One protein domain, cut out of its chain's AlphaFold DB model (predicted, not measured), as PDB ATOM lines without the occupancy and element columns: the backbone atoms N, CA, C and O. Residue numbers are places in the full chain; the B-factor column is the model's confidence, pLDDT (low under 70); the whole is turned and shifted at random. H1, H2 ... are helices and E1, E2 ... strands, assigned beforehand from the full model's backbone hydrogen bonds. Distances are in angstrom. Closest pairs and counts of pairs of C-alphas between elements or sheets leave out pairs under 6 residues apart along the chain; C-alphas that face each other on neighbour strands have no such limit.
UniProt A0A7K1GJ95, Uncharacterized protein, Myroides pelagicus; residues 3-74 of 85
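Overview. This is residues 3 to 74 of the 85 residues of an uncharacterized protein of Myroides pelagicus (UniProt A0A7K1GJ95). A small sheet of three strands, E2, E1 and E3, forms a thin core between two helices: H2 covers one face, running along the strands, and the longer H3 crosses the other face slantwise. The last part of H3, residues 69 to 73, sticks out with residue 74, while the short H1 forms a corner with H2 beyond the end of E2. The printed part has 72 residues, with three named helices and three named strands in the order E1 E2 H1 H2 E3 H3; the sheet order is E2 E1 E3, all antiparallel, and the class is mixed, helices and strands. The whole is only just compact, close to loose, with a radius of gyration of the C-alphas of 13.3 A and spans of 38 by 30 by 18 A.

Along the chain. E1 is residues 3 to 7, 13.2 A long, and begins at C-alpha 3 (304.140, 183.481, 248.938). E2 is residues 17 to 22, 15.9 A long, and E3 is residues 47 to 51, 13.2 A. H2, residues 30 to 43, measures 19.8 A and starts at C-alpha 30 (298.813, 182.045, 238.115). H3, residues 55 to 73, measures 26.8 A and ends at C-alpha 73 (318.578, 188.525, 266.602). H1 is residues 24 to 27, 4.6 A.

Arrangement. E1 is the inner strand. E1 and E2 form a hairpin, antiparallel at 156 degrees, with N 4 and O 20 within hydrogen-bond range at 2.8 A. E1 and E3 are antiparallel at 150 degrees, with N 5 and O 48 at 2.8 A. E2, H1 H2, E3 make a split strand-helix-strand unit, two strands running the same way with E1 between them in the sheet; its crossover is right-handed. H2 is on the sheet at a height of 9.4 A, over E1 and E3, and its line stands at 23 degrees to E1 on the local plane, along the strands. The closest C-alphas of H2 and E3 are those of Thr 41 and Asn 47, 6.2 A apart. H3 is on the opposite face at a height of 10.4 A, over E2, E3 and only just E1, with 3 C-alphas, giving three layers, helices on both faces of a sheet. On the local plane it stands at 49 degrees to E3, slantwise to the strands. The closest C-alphas of H3 and E2 are those of Ser 64 and Tyr 19, 7.4 A apart. H1 is not on the sheet; it touches H2 only at the corner, with residues 32 to 36 of H2 alone, and the C-alphas of Leu 26 and Met 32 come closest, at 5.6 A. H2 and H3 are apart. In H2 and H3 every O i to N i+4 pair is within hydrogen-bond range; H1 is too short for such a pair.

Size, cuts and confidence. The C-alphas of Arg 31 and Ser 74 are the two farthest apart, at 39.2 A. The printed part has no cut and no long link. The mean pLDDT of the printed part is 83.1; residues 9 to 15, 71 to 72 and 74 are under 70.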
ATOM      1  N   VAL A   3     303.852 184.031 247.613       89.75
ATOM      2  CA  VAL A   3     304.140 183.481 248.938       89.75
ATOM      3  C   VAL A   3     302.861 182.873 249.491       89.75
ATOM      4  O   VAL A   3     301.809 183.509 249.447       89.75
ATOM      5  N   ILE A   4     302.957 181.651 250.004       90.38
ATOM      6  CA  ILE A   4     301.922 181.009 250.802       90.38
ATOM      7  C   ILE A   4     302.088 181.461 252.242       90.38
ATOM      8  O   ILE A   4     303.144 181.287 252.842       90.38
ATOM      9  N   LYS A   5     301.028 182.017 252.808       89.12
ATOM     10  CA  LYS A   5     300.917 182.315 254.227       89.12
ATOM     11  C   LYS A   5     300.022 181.269 254.871       89.12
ATOM     12  O   LYS A   5     298.904 181.038 254.407       89.12
ATOM     13  N   ARG A   6     300.480 180.678 255.970       86.56
ATOM     14  CA  ARG A   6     299.678 179.776 256.801       86.56
ATOM     15  C   ARG A   6     299.666 180.258 258.244       86.56
ATOM     16  O   ARG A   6     300.633 180.845 258.720       86.56
ATOM     17  N   LYS A   7     298.556 180.015 258.934       81.44
ATOM     18  CA  LYS A   7     298.490 180.133 260.393       81.44
ATOM     19  C   LYS A   7     298.636 178.731 260.957       81.44
ATOM     20  O   LYS A   7     297.821 177.869 260.632       81.44
ATOM     21  N   THR A   8     299.669 178.504 261.752       72.19
ATOM     22  CA  THR A   8     299.915 177.194 262.347       72.19
ATOM     23  C   THR A   8     298.919 176.950 263.480       72.19
ATOM     24  O   THR A   8     298.704 177.813 264.324       72.19
ATOM     25  N   PHE A   9     298.282 175.775 263.462       58.28
ATOM     26  CA  PHE A   9     297.296 175.322 264.454       58.28
ATOM     27  C   PHE A   9     297.888 174.243 265.382       58.28
ATOM     28  O   PHE A   9     297.189 173.355 265.856       58.28
ATOM     29  N   ILE A  10     299.198 174.256 265.642       58.31
ATOM     30  CA  ILE A  10     299.751 173.343 266.651       58.31
ATOM     31  C   ILE A  10     299.196 173.784 268.008       58.31
ATOM     32  O   ILE A  10     299.508 174.873 268.491       58.31
ATOM     33  N   ALA A  11     298.361 172.927 268.602       50.38
ATOM     34  CA  ALA A  11     297.521 173.188 269.774       50.38
ATOM     35  C   ALA A  11     298.275 173.616 271.054       50.38
ATOM     36  O   ALA A  11     297.642 173.914 272.061       50.38
ATOM     37  N   LEU A  12     299.610 173.675 271.023       52.72
ATOM     38  CA  LEU A  12     300.461 173.983 272.172       52.72
ATOM     39  C   LEU A  12     301.192 175.337 272.102       52.72
ATOM     40  O   LEU A  12     301.705 175.778 273.126       52.72
ATOM     41  N   LYS A  13     301.284 176.012 270.942       50.97
ATOM     42  CA  LYS A  13     302.183 177.180 270.800       50.97
ATOM     43  C   LYS A  13     301.633 178.266 269.863       50.97
ATOM     44  O   LYS A  13     302.162 178.483 268.784       50.97
ATOM     45  N   GLY A  14     300.603 178.985 270.317       57.94
ATOM     46  CA  GLY A  14     300.234 180.329 269.835       57.94
ATOM     47  C   GLY A  14     299.918 180.513 268.335       57.94
ATOM     48  O   GLY A  14     300.021 179.614 267.510       57.94
ATOM     49  N   ASN A  15     299.505 181.731 267.966       66.81
ATOM     50  CA  ASN A  15     299.154 182.112 266.589       66.81
ATOM     51  C   ASN A  15     300.407 182.394 265.732       66.81
ATOM     52  O   ASN A  15     300.616 183.528 265.293       66.81
ATOM     53  N   VAL A  16     301.254 181.389 265.502       74.75
ATOM     54  CA  VAL A  16     302.432 181.536 264.628       74.75
ATOM     55  C   VAL A  16     301.993 181.594 263.161       74.75
ATOM     56  O   VAL A  16     301.151 180.811 262.711       74.75
ATOM     57  N   ILE A  17     302.540 182.557 262.413       80.06
ATOM     58  CA  ILE A  17     302.285 182.730 260.980       80.06
ATOM     59  C   ILE A  17     303.549 182.352 260.218       80.06
ATOM     60  O   ILE A  17     304.557 183.049 260.329       80.06
ATOM     61  N   ASP A  18     303.455 181.317 259.388       80.62
ATOM     62  CA  ASP A  18     304.554 180.896 258.523       80.62
ATOM     63  C   ASP A  18     304.336 181.413 257.101       80.62
ATOM     64  O   ASP A  18     303.212 181.444 256.583       80.62
ATOM     65  N   TYR A  19     305.435 181.805 256.463       85.50
ATOM     66  CA  TYR A  19     305.464 182.258 255.080       85.50
ATOM     67  C   TYR A  19     306.379 181.341 254.268       85.50
ATOM     68  O   TYR A  19     307.563 181.214 254.564       85.50
ATOM     69  N   HIS A  20     305.838 180.731 253.216       86.12
ATOM     70  CA  HIS A  20     306.545 179.826 252.317       86.12
ATOM     71  C   HIS A  20     306.596 180.427 250.915       86.12
ATOM     72  O   HIS A  20     305.572 180.792 250.337       86.12
ATOM     73  N   THR A  21     307.786 180.546 250.339       87.56
ATOM     74  CA  THR A  21     307.936 181.029 248.964       87.56
ATOM     75  C   THR A  21     307.423 179.993 247.972       87.56
ATOM     76  O   THR A  21     307.793 178.825 248.053       87.56
ATOM     77  N   VAL A  22     306.615 180.426 247.004       88.56
ATOM     78  CA  VAL A  22     306.240 179.590 245.858       88.56
ATOM     79  C   VAL A  22     307.397 179.611 244.864       88.56
ATOM     80  O   VAL A  22     307.785 180.691 244.411       88.56
ATOM     81  N   SER A  23     307.941 178.437 244.532       87.25
ATOM     82  CA  SER A  23     309.033 178.283 243.562       87.25
ATOM     83  C   SER A  23     308.710 178.967 242.234       87.25
ATOM     84  O   SER A  23     307.565 178.936 241.779       87.25
ATOM     85  N   ASP A  24     309.715 179.553 241.579       85.12
ATOM     86  CA  ASP A  24     309.509 180.344 240.357       85.12
ATOM     87  C   ASP A  24     308.871 179.545 239.212       85.12
ATOM     88  O   ASP A  24     308.064 180.095 238.459       85.12
ATOM     89  N   CYS A  25     309.151 178.239 239.125       87.44
ATOM     90  CA  CYS A  25     308.518 177.344 238.156       87.44
ATOM     91  C   CYS A  25     306.984 177.333 238.289       87.44
ATOM     92  O   CYS A  25     306.286 177.440 237.284       87.44
ATOM     93  N   LEU A  26     306.459 177.309 239.518       86.81
ATOM     94  CA  LEU A  26     305.024 177.393 239.805       86.81
ATOM     95  C   LEU A  26     304.524 178.843 239.717       86.81
ATOM     96  O   LEU A  26     303.468 179.117 239.154       86.81
ATOM     97  N   GLY A  27     305.307 179.786 240.249       85.88
ATOM     98  CA  GLY A  27     304.972 181.205 240.373       85.88
ATOM     99  C   GLY A  27     304.932 181.993 239.060       85.88
ATOM    100  O   GLY A  27     304.510 183.152 239.067       85.88
ATOM    101  N   SER A  28     305.385 181.397 237.958       87.56
ATOM    102  CA  SER A  28     305.334 181.972 236.611       87.56
ATOM    103  C   SER A  28     303.920 181.974 236.015       87.56
ATOM    104  O   SER A  28     303.582 182.865 235.236       87.56
ATOM    105  N   ASN A  29     303.072 181.024 236.426       90.25
ATOM    106  CA  ASN A  29     301.719 180.847 235.915       90.25
ATOM    107  C   ASN A  29     300.707 180.872 237.062       90.25
ATOM    108  O   ASN A  29     300.640 179.953 237.875       90.25
ATOM    109  N   ARG A  30     299.841 181.891 237.079       89.81
ATOM    110  CA  ARG A  30     298.813 182.045 238.115       89.81
ATOM    111  C   ARG A  30     297.931 180.802 238.285       89.81
ATOM    112  O   ARG A  30     297.619 180.456 239.415       89.81
ATOM    113  N   ARG A  31     297.590 180.087 237.207       93.81
ATOM    114  CA  ARG A  31     296.770 178.864 237.302       93.81
ATOM    115  C   ARG A  31     297.476 177.751 238.077       93.81
ATOM    116  O   ARG A  31     296.827 177.032 238.826       93.81
ATOM    117  N   MET A  32     298.794 177.623 237.914       94.12
ATOM    118  CA  MET A  32     299.589 176.664 238.687       94.12
ATOM    119  C   MET A  32     299.678 177.072 240.153       94.12
ATOM    120  O   MET A  32     299.595 176.216 241.024       94.12
ATOM    121  N   VAL A  33     299.807 178.371 240.424       93.62
ATOM    122  CA  VAL A  33     299.787 178.907 241.789       93.62
ATOM    123  C   VAL A  33     298.451 178.615 242.470       93.62
ATOM    124  O   VAL A  33     298.439 178.126 243.594       93.62
ATOM    125  N   ASP A  34     297.336 178.859 241.782       94.38
ATOM    126  CA  ASP A  34     295.993 178.606 242.308       94.38
ATOM    127  C   ASP A  34     295.764 177.101 242.548       94.38
ATOM    128  O   ASP A  34     295.235 176.708 243.590       94.38
ATOM    129  N   TYR A  35     296.217 176.245 241.623       95.19
ATOM    130  CA  TYR A  35     296.184 174.790 241.794       95.19
ATOM    131  C   TYR A  35     297.014 174.345 243.003       95.19
ATOM    132  O   TYR A  35     296.525 173.615 243.860       95.19
ATOM    133  N   PHE A  36     298.238 174.856 243.128       94.31
ATOM    134  CA  PHE A  36     299.105 174.581 244.267       94.31
ATOM    135  C   PHE A  36     298.473 175.022 245.597       94.31
ATOM    136  O   PHE A  36     298.528 174.274 246.567       94.31
ATOM    137  N   ALA A  37     297.803 176.180 245.642       94.12
ATOM    138  CA  ALA A  37     297.045 176.645 246.812       94.12
ATOM    139  C   ALA A  37     295.964 175.652 247.241       94.12
ATOM    140  O   ALA A  37     295.747 175.402 248.432       94.12
ATOM    141  N   LYS A  38     295.246 175.122 246.246       95.56
ATOM    142  CA  LYS A  38     294.157 174.174 246.448       95.56
ATOM    143  C   LYS A  38     294.697 172.869 247.020       95.56
ATOM    144  O   LYS A  38     294.220 172.441 248.065       95.56
ATOM    145  N   GLU A  39     295.728 172.301 246.400       95.31
ATOM    146  CA  GLU A  39     296.367 171.075 246.890       95.31
ATOM    147  C   GLU A  39     296.990 171.275 248.277       95.31
ATOM    148  O   GLU A  39     296.816 170.439 249.160       95.31
ATOM    149  N   TRP A  40     297.617 172.427 248.532       93.00
ATOM    150  CA  TRP A  40     298.119 172.776 249.861       93.00
ATOM    151  C   TRP A  40     296.992 172.826 250.896       93.00
ATOM    152  O   TRP A  40     297.160 172.348 252.016       93.00
ATOM    153  N   THR A  41     295.827 173.370 250.533       93.00
ATOM    154  CA  THR A  41     294.655 173.392 251.423       93.00
ATOM    155  C   THR A  41     294.216 171.984 251.796       93.00
ATOM    156  O   THR A  41     293.934 171.731 252.964       93.00
ATOM    157  N   THR A  42     294.185 171.083 250.815       93.31
ATOM    158  CA  THR A  42     293.767 169.690 250.992       93.31
ATOM    159  C   THR A  42     294.768 168.882 251.821       93.31
ATOM    160  O   THR A  42     294.354 168.106 252.674       93.31
ATOM    161  N   LEU A  43     296.072 169.055 251.577       91.75
ATOM    162  CA  LEU A  43     297.122 168.193 252.135       91.75
ATOM    163  C   LEU A  43     297.763 168.740 253.419       91.75
ATOM    164  O   LEU A  43     298.206 167.966 254.258       91.75
ATOM    165  N   VAL A  44     297.846 170.064 253.565       88.75
ATOM    166  CA  VAL A  44     298.550 170.740 254.675       88.75
ATOM    167  C   VAL A  44     297.588 171.571 255.523       88.75
ATOM    168  O   VAL A  44     297.753 171.665 256.737       88.75
ATOM    169  N   GLY A  45     296.586 172.189 254.896       87.88
ATOM    170  CA  GLY A  45     295.555 172.974 255.570       87.88
ATOM    171  C   GLY A  45     295.440 174.414 255.071       87.88
ATOM    172  O   GLY A  45     296.057 174.835 254.086       87.88
ATOM    173  N   LYS A  46     294.599 175.192 255.763       90.31
ATOM    174  CA  LYS A  46     294.183 176.533 255.334       90.31
ATOM    175  C   LYS A  46     295.377 177.447 255.062       90.31
ATOM    176  O   LYS A  46     296.231 177.661 255.923       90.31
ATOM    177  N   ASN A  47     295.371 178.056 253.884       91.81
ATOM    178  CA  ASN A  47     296.405 178.984 253.456       91.81
ATOM    179  C   ASN A  47     295.828 180.236 252.779       91.81
ATOM    180  O   ASN A  47     294.642 180.311 252.461       91.81
ATOM    181  N   GLU A  48     296.694 181.230 252.603       91.88
ATOM    182  CA  GLU A  48     296.464 182.458 251.845       91.88
ATOM    183  C   GLU A  48     297.622 182.638 250.854       91.88
ATOM    184  O   GLU A  48     298.786 182.666 251.260       91.88
ATOM    185  N   ILE A  49     297.323 182.793 249.563       92.00
ATOM    186  CA  ILE A  49     298.332 183.137 248.556       92.00
ATOM    187  C   ILE A  49     298.441 184.648 248.411       92.00
ATOM    188  O   ILE A  49     297.464 185.342 248.147       92.00
ATOM    189  N   ILE A  50     299.670 185.146 248.519       90.62
ATOM    190  CA  ILE A  50     300.002 186.563 248.408       90.62
ATOM    191  C   ILE A  50     300.878 186.765 247.174       90.62
ATOM    192  O   ILE A  50     301.962 186.190 247.056       90.62
ATOM    193  N   TYR A  51     300.429 187.620 246.255       90.69
ATOM    194  CA  TYR A  51     301.250 188.074 245.135       90.69
ATOM    195  C   TYR A  51     302.187 189.189 245.590       90.69
ATOM    196  O   TYR A  51     301.731 190.222 246.066       90.69
ATOM    197  N   THR A  52     303.497 189.014 245.425       88.25
ATOM    198  CA  THR A  52     304.489 189.932 246.009       88.25
ATOM    199  C   THR A  52     305.062 190.945 245.024       88.25
ATOM    200  O   THR A  52     305.972 191.683 245.382       88.25
ATOM    201  N   ARG A  53     304.555 191.027 243.785       86.38
ATOM    202  CA  ARG A  53     304.992 192.057 242.815       86.38
ATOM    203  C   ARG A  53     304.073 193.282 242.767       86.38
ATOM    204  O   ARG A  53     304.199 194.096 241.861       86.38
ATOM    205  N   ASN A  54     303.169 193.434 243.734       89.00
ATOM    206  CA  ASN A  54     302.423 194.672 243.963       89.00
ATOM    207  C   ASN A  54     302.917 195.358 245.260       89.00
ATOM    208  O   ASN A  54     303.606 194.725 246.066       89.00
ATOM    209  N   PRO A  55     302.644 196.661 245.468       88.62
ATOM    210  CA  PRO A  55     303.094 197.376 246.665       88.62
ATOM    211  C   PRO A  55     302.668 196.699 247.976       88.62
ATOM    212  O   PRO A  55     303.508 196.477 248.841       88.62
ATOM    213  N   GLU A  56     301.406 196.284 248.082       87.38
ATOM    214  CA  GLU A  56     300.858 195.649 249.285       87.38
ATOM    215  C   GLU A  56     301.583 194.340 249.649       87.38
ATOM    216  O   GLU A  56     302.017 194.137 250.784       87.38
ATOM    217  N   GLY A  57     301.763 193.455 248.672       85.19
ATOM    218  CA  GLY A  57     302.431 192.174 248.848       85.19
ATOM    219  C   GLY A  57     303.917 192.321 249.158       85.19
ATOM    220  O   GLY A  57     304.447 191.538 249.947       85.19
ATOM    221  N   ARG A  58     304.590 193.342 248.603       89.25
ATOM    222  CA  ARG A  58     305.977 193.674 248.976       89.25
ATOM    223  C   ARG A  58     306.076 194.107 250.432       89.25
ATOM    224  O   ARG A  58     306.953 193.610 251.132       89.25
ATOM    225  N   THR A  59     305.167 194.963 250.899       88.75
ATOM    226  CA  THR A  59     305.122 195.380 252.308       88.75
ATOM    227  C   THR A  59     304.936 194.175 253.225       88.75
ATOM    228  O   THR A  59     305.726 193.985 254.145       88.75
ATOM    229  N   ARG A  60     303.970 193.293 252.926       84.38
ATOM    230  CA  ARG A  60     303.740 192.064 253.708       84.38
ATOM    231  C   ARG A  60     304.974 191.152 253.750       84.38
ATOM    232  O   ARG A  60     305.296 190.612 254.807       84.38
ATOM    233  N   LEU A  61     305.672 190.993 252.623       84.50
ATOM    234  CA  LEU A  61     306.905 190.203 252.547       84.50
ATOM    235  C   LEU A  61     308.035 190.817 253.387       84.50
ATOM    236  O   LEU A  61     308.729 190.095 254.098       84.50
ATOM    237  N   LEU A  62     308.221 192.137 253.317       86.25
ATOM    238  CA  LEU A  62     309.245 192.838 254.093       86.25
ATOM    239  C   LEU A  62     308.979 192.741 255.596       86.25
ATOM    240  O   LEU A  62     309.889 192.385 256.340       86.25
ATOM    241  N   SER A  63     307.738 192.965 256.037       82.94
ATOM    242  CA  SER A  63     307.361 192.803 257.446       82.94
ATOM    243  C   SER A  63     307.636 191.384 257.949       82.94
ATOM    244  O   SER A  63     308.197 191.212 259.025       82.94
ATOM    245  N   SER A  64     307.307 190.361 257.152       76.06
ATOM    246  CA  SER A  64     307.608 188.963 257.486       76.06
ATOM    247  C   SER A  64     309.113 188.709 257.638       76.06
ATOM    248  O   SER A  64     309.529 188.091 258.617       76.06
ATOM    249  N   ARG A  65     309.943 189.228 256.722       82.31
ATOM    250  CA  ARG A  65     311.409 189.100 256.799       82.31
ATOM    251  C   ARG A  65     311.987 189.790 258.029       82.31
ATOM    252  O   ARG A  65     312.852 189.215 258.676       82.31
ATOM    253  N   ILE A  66     311.501 190.988 258.359       83.50
ATOM    254  CA  ILE A  66     311.924 191.723 259.558       83.50
ATOM    255  C   ILE A  66     311.573 190.926 260.818       83.50
ATOM    256  O   ILE A  66     312.435 190.764 261.672       83.50
ATOM    257  N   ASN A  67     310.363 190.365 260.902       73.62
ATOM    258  CA  ASN A  67     309.943 189.546 262.044       73.62
ATOM    259  C   ASN A  67     310.764 188.252 262.178       73.62
ATOM    260  O   ASN A  67     311.131 187.844 263.277       73.62
ATOM    261  N   SER A  68     311.074 187.596 261.057       70.06
ATOM    262  CA  SER A  68     311.947 186.418 261.055       70.06
ATOM    263  C   SER A  68     313.366 186.780 261.502       70.06
ATOM    264  O   SER A  68     313.946 186.069 262.319       70.06
ATOM    265  N   LEU A  69     313.894 187.916 261.039       79.56
ATOM    266  CA  LEU A  69     315.206 188.411 261.440       79.56
ATOM    267  C   LEU A  69     315.243 188.815 262.920       79.56
ATOM    268  O   LEU A  69     316.205 188.494 263.605       79.56
ATOM    269  N   SER A  70     314.205 189.475 263.444       72.69
ATOM    270  CA  SER A  70     314.149 189.848 264.861       72.69
ATOM    271  C   SER A  70     314.119 188.632 265.779       72.69
ATOM    272  O   SER A  70     314.719 188.688 266.842       72.69
ATOM    273  N   ASN A  71     313.486 187.530 265.365       65.25
ATOM    274  CA  ASN A  71     313.546 186.272 266.114       65.25
ATOM    275  C   ASN A  71     314.969 185.702 266.162       65.25
ATOM    276  O   ASN A  71     315.388 185.233 267.213       65.25
ATOM    277  N   ILE A  72     315.718 185.783 265.056       68.50
ATOM    278  CA  ILE A  72     317.123 185.345 264.987       68.50
ATOM    279  C   ILE A  72     318.025 186.233 265.857       68.50
ATOM    280  O   ILE A  72     318.954 185.743 266.490       68.50
ATOM    281  N   LEU A  73     317.770 187.546 265.869       73.06
ATOM    282  CA  LEU A  73     318.578 188.525 266.602       73.06
ATOM    283  C   LEU A  73     318.194 188.645 268.081       73.06
ATOM    284  O   LEU A  73     319.001 189.106 268.886       73.06
ATOM    285  N   SER A  74     316.973 188.264 268.457       66.88
ATOM    286  CA  SER A  74     316.604 188.167 269.862       66.88
ATOM    287  C   SER A  74     317.382 187.002 270.466       66.88
ATOM    288  O   SER A  74     317.199 185.866 270.052       66.88
TER     289      SER A  74